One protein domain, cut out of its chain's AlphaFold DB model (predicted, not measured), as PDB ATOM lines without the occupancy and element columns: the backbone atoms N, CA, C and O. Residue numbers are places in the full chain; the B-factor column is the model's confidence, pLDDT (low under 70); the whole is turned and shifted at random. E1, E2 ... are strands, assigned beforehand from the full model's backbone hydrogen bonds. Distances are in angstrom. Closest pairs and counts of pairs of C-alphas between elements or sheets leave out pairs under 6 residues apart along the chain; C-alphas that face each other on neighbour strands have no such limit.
ATOM      1  N   ALA A   3     176.444 151.385 235.344       94.81
ATOM      2  CA  ALA A   3     176.777 149.999 235.626       94.81
ATOM      3  C   ALA A   3     175.534 149.252 236.131       94.81
ATOM      4  O   ALA A   3     174.741 149.810 236.895       94.81
ATOM      5  N   GLU A   4     175.369 148.005 235.714       95.88
ATOM      6  CA  GLU A   4     174.344 147.075 236.189       95.88
ATOM      7  C   GLU A   4     174.961 145.692 236.410       95.88
ATOM      8  O   GLU A   4     175.904 145.310 235.721       95.88
ATOM      9  N   ARG A   5     174.433 144.962 237.394       96.31
ATOM     10  CA  ARG A   5     174.817 143.584 237.711       96.31
ATOM     11  C   ARG A   5     173.683 142.671 237.284       96.31
ATOM     12  O   ARG A   5     172.554 142.866 237.734       96.31
ATOM     13  N   LEU A   6     173.978 141.689 236.442       96.69
ATOM     14  CA  LEU A   6     173.002 140.722 235.959       96.69
ATOM     15  C   LEU A   6     173.369 139.321 236.446       96.69
ATOM     16  O   LEU A   6     174.467 138.826 236.187       96.69
ATOM     17  N   ALA A   7     172.421 138.683 237.129       96.06
ATOM     18  CA  ALA A   7     172.485 137.262 237.441       96.06
ATOM     19  C   ALA A   7     171.990 136.435 236.237       96.06
ATOM     20  O   ALA A   7     171.184 136.942 235.447       96.06
ATOM     21  N   PRO A   8     172.433 135.177 236.090       96.38
ATOM     22  CA  PRO A   8     171.921 134.287 235.062       96.38
ATOM     23  C   PRO A   8     170.413 134.064 235.198       96.38
ATOM     24  O   PRO A   8     169.904 133.900 236.306       96.38
ATOM     25  N   ASP A   9     169.697 134.019 234.076       96.06
ATOM     26  CA  ASP A   9     168.249 133.779 234.044       96.06
ATOM     27  C   ASP A   9     167.879 132.372 233.556       96.06
ATOM     28  O   ASP A   9     166.871 131.810 233.990       96.06
ATOM     29  N   VAL A  10     168.707 131.761 232.702       95.81
ATOM     30  CA  VAL A  10     168.490 130.402 232.192       95.81
ATOM     31  C   VAL A  10     169.780 129.591 232.222       95.81
ATOM     32  O   VAL A  10     170.824 130.021 231.736       95.81
ATOM     33  N   LEU A  11     169.692 128.359 232.725       95.94
ATOM     34  CA  LEU A  11     170.720 127.337 232.545       95.94
ATOM     35  C   LEU A  11     170.472 126.612 231.211       95.94
ATOM     36  O   LEU A  11     169.580 125.772 231.115       95.94
ATOM     37  N   ILE A  12     171.250 126.943 230.180       96.94
ATOM     38  CA  ILE A  12     171.122 126.382 228.824       96.94
ATOM     39  C   ILE A  12     171.591 124.928 228.795       96.94
ATOM     40  O   ILE A  12     170.940 124.058 228.219       96.94
ATOM     41  N   SER A  13     172.750 124.658 229.395       96.62
ATOM     42  CA  SER A  13     173.275 123.300 229.521       96.62
ATOM     43  C   SER A  13     174.241 123.199 230.691       96.62
ATOM     44  O   SER A  13     175.048 124.101 230.902       96.62
ATOM     45  N   SER A  14     174.234 122.064 231.378       95.88
ATOM     46  CA  SER A  14     175.277 121.680 232.322       95.88
ATOM     47  C   SER A  14     175.818 120.301 231.951       95.88
ATOM     48  O   SER A  14     175.126 119.464 231.367       95.88
ATOM     49  N   SER A  15     177.090 120.060 232.245       96.38
ATOM     50  CA  SER A  15     177.703 118.744 232.102       96.38
ATOM     51  C   SER A  15     178.407 118.389 233.392       96.38
ATOM     52  O   SER A  15     179.294 119.126 233.822       96.38
ATOM     53  N   ARG A  16     178.017 117.249 233.977       94.00
ATOM     54  CA  ARG A  16     178.630 116.688 235.193       94.00
ATOM     55  C   ARG A  16     178.527 117.584 236.426       94.00
ATOM     56  O   ARG A  16     179.229 117.344 237.394       94.00
ATOM     57  N   LEU A  17     177.633 118.563 236.385       91.25
ATOM     58  CA  LEU A  17     177.200 119.355 237.527       91.25
ATOM     59  C   LEU A  17     175.766 118.941 237.847       91.25
ATOM     60  O   LEU A  17     174.976 118.698 236.929       91.25
ATOM     61  N   THR A  18     175.434 118.837 239.126       86.12
ATOM     62  CA  THR A  18     174.030 118.770 239.547       86.12
ATOM     63  C   THR A  18     173.408 120.182 239.512       86.12
ATOM     64  O   THR A  18     174.098 121.143 239.175       86.12
ATOM     65  N   GLY A  19     172.114 120.332 239.808       85.50
ATOM     66  CA  GLY A  19     171.495 121.650 240.029       85.50
ATOM     67  C   GLY A  19     170.764 122.294 238.844       85.50
ATOM     68  O   GLY A  19     170.707 121.766 237.731       85.50
ATOM     69  N   VAL A  20     170.153 123.440 239.134       86.56
ATOM     70  CA  VAL A  20     169.343 124.301 238.265       86.56
ATOM     71  C   VAL A  20     169.851 125.749 238.315       86.56
ATOM     72  O   VAL A  20     170.737 126.088 239.087       86.56
ATOM     73  N   VAL A  21     169.287 126.644 237.498       87.06
ATOM     74  CA  VAL A  21     169.717 128.059 237.460       87.06
ATOM     75  C   VAL A  21     169.571 128.782 238.806       87.06
ATOM     76  O   VAL A  21     170.415 129.603 239.140       87.06
ATOM     77  N   ALA A  22     168.544 128.442 239.598       87.00
ATOM     78  CA  ALA A  22     168.295 129.036 240.918       87.00
ATOM     79  C   ALA A  22     169.403 128.729 241.939       87.00
ATOM     80  O   ALA A  22     169.490 129.386 242.973       87.00
ATOM     81  N   ASP A  23     170.240 127.747 241.621       84.31
ATOM     82  CA  ASP A  23     171.342 127.297 242.452       84.31
ATOM     83  C   ASP A  23     172.643 128.046 242.140       84.31
ATOM     84  O   ASP A  23     173.604 127.967 242.899       84.31
ATOM     85  N   ILE A  24     172.684 128.796 241.031       85.12
ATOM     86  CA  ILE A  24     173.798 129.692 240.728       85.12
ATOM     87  C   ILE A  24     173.665 130.913 241.636       85.12
ATOM     88  O   ILE A  24     172.708 131.683 241.524       85.12
ATOM     89  N   GLN A  25     174.637 131.126 242.522       82.12
ATOM     90  CA  GLN A  25     174.635 132.315 243.367       82.12
ATOM     91  C   GLN A  25     174.757 133.579 242.505       82.12
ATOM     92  O   GLN A  25     175.554 133.645 241.566       82.12
ATOM     93  N   ALA A  26     173.978 134.599 242.858       79.38
ATOM     94  CA  ALA A  26     173.899 135.845 242.099       79.38
ATOM     95  C   ALA A  26     175.124 136.762 242.270       79.38
ATOM     96  O   ALA A  26     175.272 137.708 241.503       79.38
ATOM     97  N   ASP A  27     175.961 136.529 243.287       86.88
ATOM     98  CA  ASP A  27     177.046 137.438 243.664       86.88
ATOM     99  C   ASP A  27     178.338 136.673 244.026       86.88
ATOM    100  O   ASP A  27     178.457 136.167 245.146       86.88
ATOM    101  N   PRO A  28     179.337 136.624 243.122       89.19
ATOM    102  CA  PRO A  28     180.639 136.010 243.376       89.19
ATOM    103  C   PRO A  28     181.455 136.658 244.506       89.19
ATOM    104  O   PRO A  28     182.359 136.013 245.036       89.19
ATOM    105  N   ASP A  29     181.183 137.913 244.886       86.38
ATOM    106  CA  ASP A  29     181.923 138.615 245.949       86.38
ATOM    107  C   ASP A  29     181.432 138.275 247.347       86.38
ATOM    108  O   ASP A  29     182.158 138.445 248.337       86.38
ATOM    109  N   THR A  30     180.191 137.813 247.456       83.56
ATOM    110  CA  THR A  30     179.639 137.461 248.753       83.56
ATOM    111  C   THR A  30     180.151 136.076 249.085       83.56
ATOM    112  O   THR A  30     179.558 135.076 248.699       83.56
ATOM    113  N   LYS A  31     181.277 136.004 249.808       68.25
ATOM    114  CA  LYS A  31     181.718 134.751 250.425       68.25
ATOM    115  C   LYS A  31     180.596 134.263 251.333       68.25
ATOM    116  O   LYS A  31     180.516 134.678 252.491       68.25
ATOM    117  N   SER A  32     179.722 133.398 250.827       59.75
ATOM    118  CA  SER A  32     178.831 132.650 251.692       59.75
ATOM    119  C   SER A  32     179.763 131.874 252.625       59.75
ATOM    120  O   SER A  32     180.663 131.169 252.173       59.75
ATOM    121  N   GLY A  33     179.645 132.081 253.941       53.66
ATOM    122  CA  GLY A  33     180.584 131.552 254.952       53.66
ATOM    123  C   GLY A  33     180.724 130.021 254.967       53.66
ATOM    124  O   GLY A  33     181.492 129.459 255.737       53.66
ATOM    125  N   SER A  34     179.989 129.362 254.090       60.50
ATOM    126  CA  SER A  34     180.095 127.992 253.643       60.50
ATOM    127  C   SER A  34     179.226 127.951 252.388       60.50
ATOM    128  O   SER A  34     178.102 128.463 252.430       60.50
ATOM    129  N   TRP A  35     179.695 127.375 251.276       68.94
ATOM    130  CA  TRP A  35     178.719 126.887 250.293       68.94
ATOM    131  C   TRP A  35     177.803 125.945 251.070       68.94
ATOM    132  O   TRP A  35     178.341 125.065 251.761       68.94
ATOM    133  N   PRO A  36     176.486 126.196 251.118       57.56
ATOM    134  CA  PRO A  36     175.592 125.384 251.923       57.56
ATOM    135  C   PRO A  36     175.841 123.911 251.594       57.56
ATOM    136  O   PRO A  36     176.009 123.535 250.436       57.56
ATOM    137  N   ALA A  37     175.971 123.071 252.623       54.81
ATOM    138  CA  ALA A  37     176.142 121.640 252.416       54.81
ATOM    139  C   ALA A  37     174.915 121.131 251.639       54.81
ATOM    140  O   ALA A  37     173.813 121.137 252.178       54.81
ATOM    141  N   GLY A  38     175.109 120.771 250.368       60.12
ATOM    142  CA  GLY A  38     174.017 120.556 249.412       60.12
ATOM    143  C   GLY A  38     174.014 121.513 248.216       60.12
ATOM    144  O   GLY A  38     173.046 121.485 247.464       60.12
ATOM    145  N   ASP A  39     175.062 122.332 248.041       69.38
ATOM    146  CA  ASP A  39     175.129 123.305 246.951       69.38
ATOM    147  C   ASP A  39     174.972 122.615 245.585       69.38
ATOM    148  O   ASP A  39     175.729 121.678 245.282       69.38
ATOM    149  N   PRO A  40     173.982 123.002 244.774       64.94
ATOM    150  CA  PRO A  40     173.565 122.139 243.683       64.94
ATOM    151  C   PRO A  40     174.541 122.095 242.515       64.94
ATOM    152  O   PRO A  40     174.555 121.084 241.834       64.94
ATOM    153  N   LEU A  41     175.433 123.066 242.322       85.25
ATOM    154  CA  LEU A  41     176.385 123.092 241.196       85.25
ATOM    155  C   LEU A  41     177.720 122.401 241.495       85.25
ATOM    156  O   LEU A  41     178.797 122.862 241.120       85.25
ATOM    157  N   ARG A  42     177.655 121.265 242.184       89.31
ATOM    158  CA  ARG A  42     178.829 120.450 242.474       89.31
ATOM    159  C   ARG A  42     179.088 119.444 241.360       89.31
ATOM    160  O   ARG A  42     178.153 118.848 240.819       89.31
ATOM    161  N   ALA A  43     180.360 119.205 241.051       91.88
ATOM    162  CA  ALA A  43     180.759 118.123 240.168       91.88
ATOM    163  C   ALA A  43     180.272 116.765 240.708       91.88
ATOM    164  O   ALA A  43     180.412 116.460 241.895       91.88
ATOM    165  N   ASP A  44     179.750 115.905 239.832       91.62
ATOM    166  CA  ASP A  44     179.337 114.543 240.203       91.62
ATOM    167  C   ASP A  44     180.539 113.646 240.573       91.62
ATOM    168  O   ASP A  44     180.401 112.643 241.276       91.62
ATOM    169  N   SER A  45     181.738 114.012 240.111       93.44
ATOM    170  CA  SER A  45     182.987 113.309 240.367       93.44
ATOM    171  C   SER A  45     184.204 114.192 240.087       93.44
ATOM    172  O   SER A  45     184.239 114.944 239.119       93.44
ATOM    173  N   ASN A  46     185.292 113.974 240.831       93.06
ATOM    174  CA  ASN A  46     186.609 114.555 240.543       93.06
ATOM    175  C   ASN A  46     187.298 113.977 239.284       93.06
ATOM    176  O   ASN A  46     188.395 114.393 238.907       93.06
ATOM    177  N   ASN A  47     186.699 112.966 238.644       93.88
ATOM    178  CA  ASN A  47     187.291 112.238 237.521       93.88
ATOM    179  C   ASN A  47     186.843 112.721 236.142       93.88
ATOM    180  O   ASN A  47     187.315 112.172 235.138       93.88
ATOM    181  N   VAL A  48     185.977 113.725 236.069       94.25
ATOM    182  CA  VAL A  48     185.398 114.234 234.822       94.25
ATOM    183  C   VAL A  48     185.563 115.748 234.734       94.25
ATOM    184  O   VAL A  48     185.693 116.422 235.746       94.25
ATOM    185  N   SER A  49     185.646 116.265 233.510       96.88
ATOM    186  CA  SER A  49     185.575 117.707 233.270       96.88
ATOM    187  C   SER A  49     184.122 118.162 233.380       96.88
ATOM    188  O   SER A  49     183.223 117.417 232.980       96.88
ATOM    189  N   THR A  50     183.909 119.373 233.873       96.81
ATOM    190  CA  THR A  50     182.592 119.987 234.064       96.81
ATOM    191  C   THR A  50     182.426 121.184 233.135       96.81
ATOM    192  O   THR A  50     183.396 121.759 232.627       96.81
ATOM    193  N   SER A  51     181.176 121.542 232.857       97.19
ATOM    194  CA  SER A  51     180.876 122.820 232.218       97.19
ATOM    195  C   SER A  51     179.482 123.296 232.575       97.19
ATOM    196  O   SER A  51     178.547 122.491 232.544       97.19
ATOM    197  N   ILE A  52     179.334 124.598 232.769       97.06
ATOM    198  CA  ILE A  52     178.051 125.285 232.894       97.06
ATOM    199  C   ILE A  52     177.903 126.291 231.751       97.06
ATOM    200  O   ILE A  52     178.864 126.953 231.368       97.06
ATOM    201  N   HIS A  53     176.715 126.361 231.157       97.94
ATOM    202  CA  HIS A  53     176.365 127.301 230.096       97.94
ATOM    203  C   HIS A  53     175.043 127.965 230.460       97.94
ATOM    204  O   HIS A  53     174.022 127.276 230.542       97.94
ATOM    205  N   CYS A  54     175.054 129.273 230.687       97.38
ATOM    206  CA  CYS A  54     173.870 130.031 231.069       97.38
ATOM    207  C   CYS A  54     173.736 131.333 230.271       97.38
ATOM    208  O   CYS A  54     174.722 131.859 229.751       97.38
ATOM    209  N   SER A  55     172.501 131.822 230.156       97.56
ATOM    210  CA  SER A  55     172.187 133.142 229.607       97.56
ATOM    211  C   SER A  55     171.989 134.170 230.711       97.56
ATOM    212  O   SER A  55     171.825 133.823 231.884       97.56
ATOM    213  N   PHE A  56     171.974 135.433 230.299       97.56
ATOM    214  CA  PHE A  56     171.593 136.564 231.128       97.56
ATOM    215  C   PHE A  56     170.374 137.285 230.544       97.56
ATOM    216  O   PHE A  56     170.187 137.294 229.318       97.56
ATOM    217  N   PRO A  57     169.595 137.975 231.396       97.00
ATOM    218  CA  PRO A  57     168.571 138.891 230.920       97.00
ATOM    219  C   PRO A  57     169.212 140.033 230.119       97.00
ATOM    220  O   PRO A  57     170.403 140.319 230.229       97.00
ATOM    221  N   SER A  58     168.415 140.716 229.298       95.75
ATOM    222  CA  SER A  58     168.907 141.891 228.570       95.75
ATOM    223  C   SER A  58     169.135 143.068 229.531       95.75
ATOM    224  O   SER A  58     168.246 143.348 230.339       95.75
ATOM    225  N   PRO A  59     170.273 143.779 229.439       96.25
ATOM    226  CA  PRO A  59     170.511 144.999 230.207       96.25
ATOM    227  C   PRO A  59     169.453 146.080 229.950       96.25
ATOM    228  O   PRO A  59     168.819 146.118 228.893       96.25
ATOM    229  N   ASN A  60     169.317 147.038 230.872       94.69
ATOM    230  CA  ASN A  60     168.331 148.126 230.753       94.69
ATOM    231  C   ASN A  60     168.585 149.117 229.595       94.69
ATOM    232  O   ASN A  60     167.776 150.018 229.355       94.69
ATOM    233  N   GLY A  61     169.704 149.000 228.883       93.50
ATOM    234  CA  GLY A  61     170.022 149.823 227.723       93.50
ATOM    235  C   GLY A  61     171.113 149.203 226.858       93.50
ATOM    236  O   GLY A  61     171.665 148.155 227.179       93.50
ATOM    237  N   ASN A  62     171.445 149.877 225.756       94.69
ATOM    238  CA  ASN A  62     172.481 149.398 224.842       94.69
ATOM    239  C   ASN A  62     173.838 149.340 225.542       94.69
ATOM    240  O   ASN A  62     174.236 150.301 226.204       94.69
ATOM    241  N   LEU A  63     174.568 148.251 225.330       96.38
ATOM    242  CA  LEU A  63     175.911 148.062 225.851       96.38
ATOM    243  C   LEU A  63     176.831 149.198 225.415       96.38
ATOM    244  O   LEU A  63     176.812 149.658 224.267       96.38
ATOM    245  N   THR A  64     177.675 149.643 226.339       95.75
ATOM    246  CA  THR A  64     178.712 150.608 226.007       95.75
ATOM    247  C   THR A  64     179.842 149.890 225.287       95.75
ATOM    248  O   THR A  64     180.474 148.976 225.815       95.75
ATOM    249  N   VAL A  65     180.116 150.336 224.066       95.44
ATOM    250  CA  VAL A  65     181.246 149.863 223.271       95.44
ATOM    251  C   VAL A  65     182.554 150.408 223.844       95.44
ATOM    252  O   VAL A  65     182.758 151.620 223.910       95.44
ATOM    253  N   GLY A  66     183.468 149.509 224.197       94.69
ATOM    254  CA  GLY A  66     184.784 149.846 224.732       94.69
ATOM    255  C   GLY A  66     185.516 148.603 225.222       94.69
ATOM    256  O   GLY A  66     184.896 147.576 225.492       94.69
ATOM    257  N   ALA A  67     186.845 148.676 225.273       94.88
ATOM    258  CA  ALA A  67     187.645 147.596 225.841       94.88
ATOM    259  C   ALA A  67     187.348 147.470 227.338       94.88
ATOM    260  O   ALA A  67     187.272 148.488 228.023       94.88
ATOM    261  N   ASP A  68     187.199 146.231 227.805       94.12
ATOM    262  CA  ASP A  68     187.082 145.883 229.224       94.12
ATOM    263  C   ASP A  68     185.909 146.557 229.964       94.12
ATOM    264  O   ASP A  68     185.948 146.712 231.180       94.12
ATOM    265  N   LEU A  69     184.864 146.957 229.232       96.38
ATOM    266  CA  LEU A  69     183.635 147.535 229.799       96.38
ATOM    267  C   LEU A  69     182.573 146.479 230.121       96.38
ATOM    268  O   LEU A  69     181.567 146.772 230.757       96.38
ATOM    269  N   GLN A  70     182.763 145.256 229.637       98.00
ATOM    270  CA  GLN A  70     181.895 144.133 229.948       98.00
ATOM    271  C   GLN A  70     182.720 143.089 230.681       98.00
ATOM    272  O   GLN A  70     183.829 142.755 230.254       98.00
ATOM    273  N   GLU A  71     182.191 142.577 231.785       98.19
ATOM    274  CA  GLU A  71     182.928 141.658 232.640       98.19
ATOM    275  C   GLU A  71     182.026 140.529 233.121       98.19
ATOM    276  O   GLU A  71     181.042 140.756 233.820       98.19
ATOM    277  N   PHE A  72     182.396 139.291 232.804       98.31
ATOM    278  CA  PHE A  72     181.869 138.150 233.542       98.31
ATOM    279  C   PHE A  72     182.705 137.899 234.780       98.31
ATOM    280  O   PHE A  72     183.936 137.945 234.712       98.31
ATOM    281  N   ARG A  73     182.045 137.566 235.885       97.69
ATOM    282  CA  ARG A  73     182.680 137.160 237.134       97.69
ATOM    283  C   ARG A  73     182.140 135.812 237.557       97.69
ATOM    284  O   ARG A  73     180.938 135.571 237.489       97.69
ATOM    285  N   VAL A  74     183.043 134.929 237.963       96.31
ATOM    286  CA  VAL A  74     182.708 133.556 238.332       96.31
ATOM    287  C   VAL A  74     183.417 133.200 239.627       96.31
ATOM    288  O   VAL A  74     184.622 133.422 239.752       96.31
ATOM    289  N   LEU A  75     182.681 132.649 240.588       94.75
ATOM    290  CA  LEU A  75     183.249 132.055 241.793       94.75
ATOM    291  C   LEU A  75     183.579 130.591 241.514       94.75
ATOM    292  O   LEU A  75     182.683 129.788 241.267       94.75
ATOM    293  N   LEU A  76     184.861 130.253 241.581       94.38
ATOM    294  CA  LEU A  76     185.384 128.915 241.357       94.38
ATOM    295  C   LEU A  76     185.939 128.332 242.652       94.38
ATOM    296  O   LEU A  76     186.569 129.039 243.444       94.38
ATOM    297  N   ARG A  77     185.767 127.024 242.841       92.12
ATOM    298  CA  ARG A  77     186.353 126.287 243.963       92.12
ATOM    299  C   ARG A  77     186.908 124.942 243.490       92.12
ATOM    300  O   ARG A  77     186.230 124.247 242.743       92.12
ATOM    301  N   PRO A  78     188.096 124.512 243.940       92.81
ATOM    302  CA  PRO A  78     188.531 123.131 243.741       92.81
ATOM    303  C   PRO A  78     187.597 122.129 244.441       92.81
ATOM    304  O   PRO A  78     187.285 122.294 245.619       92.81
ATOM    305  N   TYR A  79     187.191 121.069 243.744       91.94
ATOM    306  CA  TYR A  79     186.202 120.094 244.227       91.94
ATOM    307  C   TYR A  79     186.567 119.445 245.568       91.94
ATOM    308  O   TYR A  79     185.707 119.235 246.431       91.94
ATOM    309  N   ASP A  80     187.846 119.105 245.740       91.19
ATOM    310  CA  ASP A  80     188.377 118.561 246.986       91.19
ATOM    311  C   ASP A  80     189.773 119.147 247.278       91.19
ATOM    312  O   ASP A  80     190.751 118.821 246.588       91.19
ATOM    313  N   PRO A  81     189.908 119.988 248.321       87.75
ATOM    314  CA  PRO A  81     191.180 120.614 248.673       87.75
ATOM    315  C   PRO A  81     192.240 119.606 249.151       87.75
ATOM    316  O   PRO A  81     193.413 119.957 249.250       87.75
ATOM    317  N   LEU A  82     191.866 118.352 249.442       90.69
ATOM    318  CA  LEU A  82     192.807 117.295 249.828       90.69
ATOM    319  C   LEU A  82     193.466 116.603 248.629       90.69
ATOM    320  O   LEU A  82     194.421 115.841 248.802       90.69
ATOM    321  N   GLN A  83     192.970 116.841 247.415       92.12
ATOM    322  CA  GLN A  83     193.559 116.284 246.199       92.12
ATOM    323  C   GLN A  83     194.831 117.062 245.816       92.12
ATOM    324  O   GLN A  83     195.232 118.016 246.475       92.12
ATOM    325  N   SER A  84     195.565 116.626 244.796       93.00
ATOM    326  CA  SER A  84     196.810 117.305 244.381       93.00
ATOM    327  C   SER A  84     196.786 117.738 242.921       93.00
ATOM    328  O   SER A  84     197.814 118.120 242.370       93.00
ATOM    329  N   GLY A  85     195.644 117.573 242.256       94.12
ATOM    330  CA  GLY A  85     195.437 118.050 240.902       94.12
ATOM    331  C   GLY A  85     195.199 119.551 240.934       94.12
ATOM    332  O   GLY A  85     194.398 120.022 241.737       94.12
ATOM    333  N   ASP A  86     195.865 120.268 240.035       94.94
ATOM    334  CA  ASP A  86     195.598 121.672 239.745       94.94
ATOM    335  C   ASP A  86     194.740 121.778 238.477       94.94
ATOM    336  O   ASP A  86     195.272 121.674 237.360       94.94
ATOM    337  N   PRO A  87     193.407 121.770 238.585       96.38
ATOM    338  CA  PRO A  87     192.545 121.774 237.416       96.38
ATOM    339  C   PRO A  87     192.652 123.108 236.670       96.38
ATOM    340  O   PRO A  87     193.168 124.108 237.174       96.38
ATOM    341  N   GLN A  88     192.193 123.111 235.424       97.50
ATOM    342  CA  GLN A  88     192.155 124.317 234.602       97.50
ATOM    343  C   GLN A  88     190.718 124.776 234.415       97.50
ATOM    344  O   GLN A  88     189.810 123.955 234.378       97.50
ATOM    345  N   TRP A  89     190.513 126.067 234.221       97.75
ATOM    346  CA  TRP A  89     189.228 126.653 233.877       97.75
ATOM    347  C   TRP A  89     189.375 127.582 232.671       97.75
ATOM    348  O   TRP A  89     190.465 128.078 232.370       97.75
ATOM    349  N   ARG A  90     188.272 127.808 231.961       98.31
ATOM    350  CA  ARG A  90     188.153 128.777 230.871       98.31
ATOM    351  C   ARG A  90     186.742 129.345 230.855       98.31
ATOM    352  O   ARG A  90     185.783 128.591 230.967       98.31
ATOM    353  N   ILE A  91     186.637 130.652 230.639       98.62
ATOM    354  CA  ILE A  91     185.372 131.332 230.355       98.62
ATOM    355  C   ILE A  91     185.277 131.597 228.852       98.62
ATOM    356  O   ILE A  91     186.261 131.976 228.207       98.62
ATOM    357  N   GLU A  92     184.097 131.380 228.290       98.62
ATOM    358  CA  GLU A  92     183.759 131.670 226.904       98.62
ATOM    359  C   GLU A  92     182.557 132.617 226.847       98.62
ATOM    360  O   GLU A  92     181.568 132.415 227.551       98.62
ATOM    361  N   LEU A  93     182.649 133.623 225.976       98.31
ATOM    362  CA  LEU A  93     181.546 134.489 225.579       98.31
ATOM    363  C   LEU A  93     180.788 133.829 224.431       98.31
ATOM    364  O   LEU A  93     181.371 133.522 223.383       98.31
ATOM    365  N   TRP A  94     179.490 133.657 224.630       98.31
ATOM    366  CA  TRP A  94     178.555 133.107 223.662       98.31
ATOM    367  C   TRP A  94     177.454 134.134 223.368       98.31
ATOM    368  O   TRP A  94     177.147 135.004 224.185       98.31
ATOM    369  N   GLN A  95     176.892 134.063 222.164       97.19
ATOM    370  CA  GLN A  95     175.707 134.821 221.785       97.19
ATOM    371  C   GLN A  95     174.815 133.944 220.919       97.19
ATOM    372  O   GLN A  95     175.280 133.428 219.900       97.19
ATOM    373  N   ASN A  96     173.541 133.807 221.291       96.19
ATOM    374  CA  ASN A  96     172.570 133.001 220.547       96.19
ATOM    375  C   ASN A  96     173.097 131.576 220.279       96.19
ATOM    376  O   ASN A  96     173.108 131.092 219.141       96.19
ATOM    377  N   ASN A  97     173.631 130.936 221.322       96.38
ATOM    378  CA  ASN A  97     174.237 129.610 221.272       96.38
ATOM    379  C   ASN A  97     175.373 129.460 220.231       96.38
ATOM    380  O   ASN A  97     175.656 128.356 219.754       96.38
ATOM    381  N   ALA A  98     176.048 130.560 219.875       96.81
ATOM    382  CA  ALA A  98     177.254 130.576 219.055       96.81
ATOM    383  C   ALA A  98     178.444 131.154 219.835       96.81
ATOM    384  O   ALA A  98     178.345 132.209 220.462       96.81
ATOM    385  N   LEU A  99     179.593 130.476 219.763       97.56
ATOM    386  CA  LEU A  99     180.827 130.940 220.392       97.56
ATOM    387  C   LEU A  99     181.299 132.240 219.729       97.56
ATOM    388  O   LEU A  99     181.615 132.248 218.538       97.56
ATOM    389  N   VAL A 100     181.418 133.304 220.521       97.44
ATOM    390  CA  VAL A 100     181.973 134.595 220.093       97.44
ATOM    391  C   VAL A 100     183.477 134.625 220.358       97.44
ATOM    392  O   VAL A 100     184.273 134.828 219.441       97.44
ATOM    393  N   ARG A 101     183.884 134.366 221.608       97.81
ATOM    394  CA  ARG A 101     185.296 134.327 222.012       97.81
ATOM    395  C   ARG A 101     185.515 133.382 223.186       97.81
ATOM    396  O   ARG A 101     184.732 133.345 224.124       97.81
ATOM    397  N   ALA A 102     186.642 132.681 223.167       98.38
ATOM    398  CA  ALA A 102     187.117 131.876 224.285       98.38
ATOM    399  C   ALA A 102     188.309 132.553 224.979       98.38
ATOM    400  O   ALA A 102     189.219 133.054 224.312       98.38
ATOM    401  N   GLY A 103     188.316 132.560 226.313       98.19
ATOM    402  CA  GLY A 103     189.474 132.953 227.113       98.19
ATOM    403  C   GLY A 103     190.601 131.913 227.099       98.19
ATOM    404  O   GLY A 103     190.480 130.851 226.486       98.19
ATOM    405  N   PRO A 104     191.731 132.189 227.765       98.06
ATOM    406  CA  PRO A 104     192.774 131.189 227.962       98.06
ATOM    407  C   PRO A 104     192.335 130.120 228.975       98.06
ATOM    408  O   PRO A 104     191.535 130.390 229.869       98.06
ATOM    409  N   ASN A 105     192.913 128.919 228.876       97.94
ATOM    410  CA  ASN A 105     192.842 127.947 229.967       97.94
ATOM    411  C   ASN A 105     193.789 128.407 231.084       97.94
ATOM    412  O   ASN A 105     194.998 128.503 230.861       97.94
ATOM    413  N   THR A 106     193.248 128.660 232.268       97.88
ATOM    414  CA  THR A 106     193.998 129.125 233.439       97.88
ATOM    415  C   THR A 106     193.930 128.072 234.530       97.88
ATOM    416  O   THR A 106     192.914 127.413 234.701       97.88
ATOM    417  N   GLN A 107     195.025 127.873 235.251       96.69
ATOM    418  CA  GLN A 107     195.082 126.917 236.352       96.69
ATOM    419  C   GLN A 107     194.472 127.532 237.616       96.69
ATOM    420  O   GLN A 107     194.731 128.698 237.911       96.69
ATOM    421  N   ILE A 108     193.698 126.752 238.368       94.31
ATOM    422  CA  ILE A 108     193.349 127.068 239.757       94.31
ATOM    423  C   ILE A 108     194.192 126.174 240.666       94.31
ATOM    424  O   ILE A 108     194.310 124.968 240.435       94.31
ATOM    425  N   LEU A 109     194.847 126.784 241.649       91.50
ATOM    426  CA  LEU A 109     195.679 126.056 242.604       91.50
ATOM    427  C   LEU A 109     194.781 125.413 243.655       91.50
ATOM    428  O   LEU A 109     193.818 126.037 244.105       91.50
ATOM    429  N   ASN A 110     195.086 124.179 244.054       83.56
ATOM    430  CA  ASN A 110     194.195 123.456 244.960       83.56
ATOM    431  C   ASN A 110     194.098 124.068 246.375       83.56
ATOM    432  O   ASN A 110     193.128 123.851 247.094       83.56
ATOM    433  N   ASP A 111     195.090 124.861 246.774       81.56
ATOM    434  CA  ASP A 111     195.134 125.566 248.057       81.56
ATOM    435  C   ASP A 111     194.479 126.957 248.021       81.56
ATOM    436  O   ASP A 111     194.354 127.601 249.065       81.56
ATOM    437  N   ALA A 112     194.035 127.423 246.849       75.12
ATOM    438  CA  ALA A 112     193.490 128.768 246.680       75.12
ATOM    439  C   ALA A 112     192.142 128.968 247.395       75.12
ATOM    440  O   ALA A 112     191.751 130.106 247.668       75.12
ATOM    441  N   GLY A 113     191.437 127.875 247.716       86.25
ATOM    442  CA  GLY A 113     190.056 127.928 248.180       86.25
ATOM    443  C   GLY A 113     189.157 128.626 247.156       86.25
ATOM    444  O   GLY A 113     189.362 128.522 245.946       86.25
ATOM    445  N   ASP A 114     188.163 129.352 247.658       90.81
ATOM    446  CA  ASP A 114     187.227 130.138 246.854       90.81
ATOM    447  C   ASP A 114     187.954 131.247 246.093       90.81
ATOM    448  O   ASP A 114     188.498 132.180 246.696       90.81
ATOM    449  N   THR A 115     187.931 131.159 244.766       93.06
ATOM    450  CA  THR A 115     188.609 132.089 243.865       93.06
ATOM    451  C   THR A 115     187.595 132.742 242.939       93.06
ATOM    452  O   THR A 115     186.963 132.069 242.131       93.06
ATOM    453  N   VAL A 116     187.467 134.067 243.013       95.25
ATOM    454  CA  VAL A 116     186.702 134.832 242.021       95.25
ATOM    455  C   VAL A 116     187.605 135.116 240.830       95.25
ATOM    456  O   VAL A 116     188.678 135.702 240.980       95.25
ATOM    457  N   VAL A 117     187.164 134.710 239.648       96.69
ATOM    458  CA  VAL A 117     187.845 134.966 238.380       96.69
ATOM    459  C   VAL A 117     186.992 135.871 237.507       96.69
ATOM    460  O   VAL A 117     185.774 135.939 237.680       96.69
ATOM    461  N   ASN A 118     187.624 136.571 236.569       97.69
ATOM    462  CA  ASN A 118     186.925 137.459 235.656       97.69
ATOM    463  C   ASN A 118     187.317 137.247 234.190       97.69
ATOM    464  O   ASN A 118     188.399 136.753 233.862       97.69
ATOM    465  N   PHE A 119     186.407 137.630 233.300       98.31
ATOM    466  CA  PHE A 119     186.604 137.623 231.857       98.31
ATOM    467  C   PHE A 119     186.104 138.939 231.264       98.31
ATOM    468  O   PHE A 119     184.901 139.186 231.198       98.31
ATOM    469  N   LEU A 120     187.055 139.773 230.839       98.25
ATOM    470  CA  LEU A 120     186.805 141.088 230.256       98.25
ATOM    471  C   LEU A 120     186.588 140.993 228.743       98.25
ATOM    472  O   LEU A 120     187.301 140.270 228.028       98.25
ATOM    473  N   TRP A 121     185.608 141.739 228.243       98.00
ATOM    474  CA  TRP A 121     185.263 141.765 226.829       98.00
ATOM    475  C   TRP A 121     184.681 143.097 226.360       98.00
ATOM    476  O   TRP A 121     184.341 143.978 227.149       98.00
ATOM    477  N   ASN A 122     184.654 143.271 225.037       97.31
ATOM    478  CA  ASN A 122     184.151 144.474 224.387       97.31
ATOM    479  C   ASN A 122     182.810 144.181 223.712       97.31
ATOM    480  O   ASN A 122     182.706 143.239 222.930       97.31
ATOM    481  N   ALA A 123     181.805 145.032 223.931       96.81
ATOM    482  CA  ALA A 123     180.490 144.895 223.302       96.81
ATOM    483  C   ALA A 123     180.527 144.832 221.758       96.81
ATOM    484  O   ALA A 123     179.648 144.223 221.156       96.81
ATOM    485  N   ASN A 124     181.566 145.383 221.111       96.38
ATOM    486  CA  ASN A 124     181.793 145.250 219.662       96.38
ATOM    487  C   ASN A 124     182.032 143.811 219.183       96.38
ATOM    488  O   ASN A 124     182.051 143.572 217.978       96.38
ATOM    489  N   GLU A 125     182.293 142.871 220.089       96.25
ATOM    490  CA  GLU A 125     182.455 141.459 219.747       96.25
ATOM    491  C   GLU A 125     181.112 140.783 219.429       96.25
ATOM    492  O   GLU A 125     181.091 139.770 218.733       96.25
ATOM    493  N   LEU A 126     179.992 141.351 219.895       95.94
ATOM    494  CA  LEU A 126     178.655 140.841 219.600       95.94
ATOM    495  C   LEU A 126     178.275 141.155 218.151       95.94
ATOM    496  O   LEU A 126     178.460 142.269 217.660       95.94
ATOM    497  N   THR A 127     177.734 140.161 217.451       87.25
ATOM    498  CA  THR A 127     177.559 140.229 215.989       87.25
ATOM    499  C   THR A 127     176.189 140.735 215.557       87.25
ATOM    500  O   THR A 127     176.054 141.238 214.441       87.25
ATOM    501  N   SER A 128     175.177 140.604 216.415       77.75
ATOM    502  CA  SER A 128     173.778 140.794 216.017       77.75
ATOM    503  C   SER A 128     173.023 141.873 216.784       77.75
ATOM    504  O   SER A 128     172.003 142.332 216.278       77.75
ATOM    505  N   ASP A 129     173.486 142.293 217.967       82.69
ATOM    506  CA  ASP A 129     172.731 143.245 218.788       82.69
ATOM    507  C   ASP A 129     173.607 143.998 219.811       82.69
ATOM    508  O   ASP A 129     174.170 143.364 220.709       82.69
ATOM    509  N   PRO A 130     173.714 145.341 219.732       78.75
ATOM    510  CA  PRO A 130     174.355 146.142 220.774       78.75
ATOM    511  C   PRO A 130     173.537 146.202 222.075       78.75
ATOM    512  O   PRO A 130     174.045 146.691 223.078       78.75
ATOM    513  N   GLY A 131     172.287 145.736 222.083       86.62
ATOM    514  CA  GLY A 131     171.407 145.669 223.249       86.62
ATOM    515  C   GLY A 131     171.773 144.588 224.267       86.62
ATOM    516  O   GLY A 131     171.161 144.539 225.325       86.62
ATOM    517  N   GLY A 132     172.749 143.721 223.975       86.88
ATOM    518  CA  GLY A 132     173.138 142.642 224.891       86.88
ATOM    519  C   GLY A 132     172.104 141.516 224.994       86.88
ATOM    520  O   GLY A 132     172.084 140.783 225.978       86.88
ATOM    521  N   VAL A 133     171.242 141.368 223.986       90.69
ATOM    522  CA  VAL A 133     170.268 140.275 223.915       90.69
ATOM    523  C   VAL A 133     170.987 138.948 223.670       90.69
ATOM    524  O   VAL A 133     171.888 138.868 222.827       90.69
ATOM    525  N   GLN A 134     170.550 137.905 224.389       94.50
ATOM    526  CA  GLN A 134     171.077 136.534 224.293       94.50
ATOM    527  C   GLN A 134     172.591 136.461 224.525       94.50
ATOM    528  O   GLN A 134     173.283 135.677 223.877       94.50
ATOM    529  N   VAL A 135     173.114 137.309 225.412       97.62
ATOM    530  CA  VAL A 135     174.481 137.154 225.906       97.62
ATOM    531  C   VAL A 135     174.512 135.957 226.844       97.62
ATOM    532  O   VAL A 135     173.678 135.807 227.738       97.62
ATOM    533  N   GLU A 136     175.484 135.093 226.601       98.00
ATOM    534  CA  GLU A 136     175.636 133.808 227.257       98.00
ATOM    535  C   GLU A 136     177.081 133.659 227.736       98.00
ATOM    536  O   GLU A 136     178.033 134.153 227.117       98.00
ATOM    537  N   ILE A 137     177.253 132.946 228.842       98.38
ATOM    538  CA  ILE A 137     178.558 132.571 229.374       98.38
ATOM    539  C   ILE A 137     178.645 131.061 229.469       98.38
ATOM    540  O   ILE A 137     177.762 130.396 230.016       98.38
ATOM    541  N   LYS A 138     179.757 130.514 228.982       98.38
ATOM    542  CA  LYS A 138     180.112 129.121 229.219       98.38
ATOM    543  C   LYS A 138     181.396 129.030 230.020       98.38
ATOM    544  O   LYS A 138     182.445 129.492 229.571       98.38
ATOM    545  N   VAL A 139     181.318 128.402 231.184       98.06
ATOM    546  CA  VAL A 139     182.480 128.085 232.014       98.06
ATOM    547  C   VAL A 139     182.823 126.621 231.792       98.06
ATOM    548  O   VAL A 139     181.957 125.747 231.829       98.06
ATOM    549  N   ILE A 140     184.085 126.355 231.472       98.19
ATOM    550  CA  ILE A 140     184.600 125.014 231.213       98.19
ATOM    551  C   ILE A 140     185.716 124.744 232.199       98.19
ATOM    552  O   ILE A 140     186.738 125.429 232.190       98.19
ATOM    553  N   CYS A 141     185.558 123.678 232.965       97.62
ATOM    554  CA  CYS A 141     186.499 123.255 233.978       97.62
ATOM    555  C   CYS A 141     187.074 121.898 233.560       97.62
ATOM    556  O   CYS A 141     186.369 120.927 233.292       97.62
ATOM    557  N   THR A 142     188.392 121.841 233.413       97.56
ATOM    558  CA  THR A 142     189.133 120.667 232.961       97.56
ATOM    559  C   THR A 142     189.842 120.038 234.140       97.56
ATOM    560  O   THR A 142     190.698 120.660 234.771       97.56
ATOM    561  N   LYS A 143     189.518 118.772 234.401       95.81
ATOM    562  CA  LYS A 143     190.160 118.009 235.466       95.81
ATOM    563  C   LYS A 143     191.661 117.887 235.227       95.81
ATOM    564  O   LYS A 143     192.115 117.775 234.084       95.81
ATOM    565  N   SER A 144     192.421 117.761 236.297       96.00
ATOM    566  CA  SER A 144     193.838 117.400 236.231       96.00
ATOM    567  C   SER A 144     194.161 116.314 237.252       96.00
ATOM    568  O   SER A 144     193.272 115.880 237.974       96.00
ATOM    569  N   GLY A 145     195.405 115.827 237.266       90.62
ATOM    570  CA  GLY A 145     195.872 114.733 238.125       90.62
ATOM    571  C   GLY A 145     195.871 113.356 237.440       90.62
ATOM    572  O   GLY A 145     195.022 113.028 236.607       90.62
ATOM    573  N   GLY A 146     196.884 112.542 237.753       90.69
ATOM    574  CA  GLY A 146     197.104 111.239 237.116       90.69
ATOM    575  C   GLY A 146     196.151 110.154 237.627       90.69
ATOM    576  O   GLY A 146     195.302 109.656 236.874       90.69
ATOM    577  N   SER A 147     196.295 109.793 238.906       92.12
ATOM    578  CA  SER A 147     195.482 108.780 239.592       92.12
ATOM    579  C   SER A 147     194.134 109.346 240.063       92.12
ATOM    580  O   SER A 147     194.056 110.532 240.369       92.12
ATOM    581  N   PRO A 148     193.076 108.521 240.188       92.62
ATOM    582  CA  PRO A 148     191.770 108.964 240.694       92.62
ATOM    583  C   PRO A 148     191.802 109.670 242.056       92.62
ATOM    584  O   PRO A 148     191.042 110.605 242.266       92.62
ATOM    585  N   SER A 149     192.704 109.266 242.957       91.31
ATOM    586  CA  SER A 149     192.875 109.871 244.287       91.31
ATOM    587  C   SER A 149     193.612 111.213 244.277       91.31
ATOM    588  O   SER A 149     193.611 111.922 245.272       91.31
ATOM    589  N   SER A 150     194.295 111.535 243.177       92.50
ATOM    590  CA  SER A 150     195.044 112.785 243.002       92.50
ATOM    591  C   SER A 150     194.411 113.687 241.951       92.50
ATOM    592  O   SER A 150     194.906 114.786 241.721       92.50
ATOM    593  N   ARG A 151     193.364 113.214 241.269       94.44
ATOM    594  CA  ARG A 151     192.612 114.024 240.320       94.44
ATOM    595  C   ARG A 151     191.778 115.028 241.047       94.44
ATOM    596  O   ARG A 151     191.309 114.690 242.112       94.44
ATOM    597  N   ASN A 152     191.583 116.182 240.438       94.62
ATOM    598  CA  ASN A 152     190.716 117.220 240.955       94.62
ATOM    599  C   ASN A 152     190.024 117.943 239.797       94.62
ATOM    600  O   ASN A 152     190.484 117.879 238.651       94.62
ATOM    601  N   ILE A 153     188.930 118.624 240.106       94.88
ATOM    602  CA  ILE A 153     188.123 119.431 239.189       94.88
ATOM    603  C   ILE A 153     187.737 120.738 239.892       94.88
ATOM    604  O   ILE A 153     188.108 120.959 241.043       94.88
ATOM    605  N   VAL A 154     187.056 121.627 239.182       93.75
ATOM    606  CA  VAL A 154     186.542 122.887 239.715       93.75
ATOM    607  C   VAL A 154     185.022 122.823 239.736       93.75
ATOM    608  O   VAL A 154     184.415 122.422 238.741       93.75
ATOM    609  N   ASP A 155     184.450 123.216 240.865       92.19
ATOM    610  CA  ASP A 155     183.034 123.505 241.030       92.19
ATOM    611  C   ASP A 155     182.773 124.992 240.731       92.19
ATOM    612  O   ASP A 155     183.584 125.862 241.076       92.19
ATOM    613  N   ASP A 156     181.622 125.277 240.121       89.69
ATOM    614  CA  ASP A 156     181.172 126.623 239.760       89.69
ATOM    615  C   ASP A 156     180.113 127.082 240.779       89.69
ATOM    616  O   ASP A 156     179.057 126.469 240.876       89.69
ATOM    617  N   GLY A 157     180.379 128.131 241.564       86.81
ATOM    618  CA  GLY A 157     179.486 128.535 242.669       86.81
ATOM    619  C   GLY A 157     178.577 129.720 242.369       86.81
ATOM    620  O   GLY A 157     177.421 129.764 242.777       86.81
ATOM    621  N   ALA A 158     179.111 130.709 241.661       92.75
ATOM    622  CA  ALA A 158     178.422 131.957 241.369       92.75
ATOM    623  C   ALA A 158     178.829 132.429 239.984       92.75
ATOM    624  O   ALA A 158     179.994 132.286 239.604       92.75
ATOM    625  N   VAL A 159     177.894 133.018 239.255       95.06
ATOM    626  CA  VAL A 159     178.150 133.611 237.946       95.06
ATOM    627  C   VAL A 159     177.411 134.933 237.889       95.06
ATOM    628  O   VAL A 159     176.255 135.021 238.286       95.06
ATOM    629  N   GLU A 160     178.076 135.954 237.372       96.69
ATOM    630  CA  GLU A 160     177.508 137.285 237.227       96.69
ATOM    631  C   GLU A 160     178.075 137.976 235.989       96.69
ATOM    632  O   GLU A 160     179.225 137.750 235.600       96.69
ATOM    633  N   TRP A 161     177.274 138.853 235.395       97.88
ATOM    634  CA  TRP A 161     177.716 139.806 234.392       97.88
ATOM    635  C   TRP A 161     177.619 141.244 234.918       97.88
ATOM    636  O   TRP A 161     176.534 141.765 235.172       97.88
ATOM    637  N   ASN A 162     178.776 141.891 235.035       97.81
ATOM    638  CA  ASN A 162     178.924 143.327 235.229       97.81
ATOM    639  C   ASN A 162     178.852 144.035 233.871       97.81
ATOM    640  O   ASN A 162     179.710 143.836 233.002       97.81
ATOM    641  N   VAL A 163     177.832 144.868 233.707       97.19
ATOM    642  CA  VAL A 163     177.489 145.521 232.444       97.19
ATOM    643  C   VAL A 163     177.689 147.023 232.546       97.19
ATOM    644  O   VAL A 163     177.014 147.673 233.341       97.19
ATOM    645  N   ASP A 164     178.515 147.608 231.677       97.19
ATOM    646  CA  ASP A 164     178.431 149.039 231.375       97.19
ATOM    647  C   ASP A 164     177.514 149.277 230.177       97.19
ATOM    648  O   ASP A 164     177.790 148.842 229.055       97.19
ATOM    649  N   TYR A 165     176.458 150.063 230.368       95.31
ATOM    650  CA  TYR A 165     175.505 150.410 229.314       95.31
ATOM    651  C   TYR A 165     175.305 151.925 229.189       95.31
ATOM    652  O   TYR A 165     175.557 152.730 230.102       95.31
ATOM    653  N   MET A 166     174.859 152.337 228.005       92.50
ATOM    654  CA  MET A 166     174.400 153.691 227.759       92.50
ATOM    655  C   MET A 166     173.046 153.844 228.435       92.50
ATOM    656  O   MET A 166     172.027 153.390 227.918       92.50
TER     657      MET A 166
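This is residues 3 to 166 of the 497 residues of an uncharacterized protein of marine sediment metagenome (UniProt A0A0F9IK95). What is the shape? With little regular structure, it is an elongated sandwich of two strongly twisted antiparallel sheets, E2 E3 E8 E5 E6 and E1 E9 E4 E7, face to face, their strands crossed at 37 degrees. How much is named? The 164 printed residues hold no named helix and strands E1 to E9 in chain order, 65 residues, all strand; compact, radius of gyration of the C-alphas 15.6 A, spans 49 by 28 by 24 A.

How does the larger sheet run? E2, residues 10 to 15, E3, 50 to 55, E8, 135 to 142, E5, 88 to 95, E6, 98 to 102; between E3 and E8, N 52 and O 139 are within hydrogen-bond range, 3.0 A. And the other? E1, residues 3 to 6, E9, 154 to 165, E4, 70 to 78, E7, 115 to 121; between E9 and E4, N 73 and O 160, 2.8 A.

Where does E1 begin? C-alpha 3, (176.777, 149.999, 235.626). Where does E9 end? C-alpha 165, (175.505, 150.410, 229.314), after 31.4 A and a 61 degree bend at residue 157.

Any cut? The printed part has no cut. Where is confidence low? Residues 31 to 40, in the long link E2 to E3, are under 70.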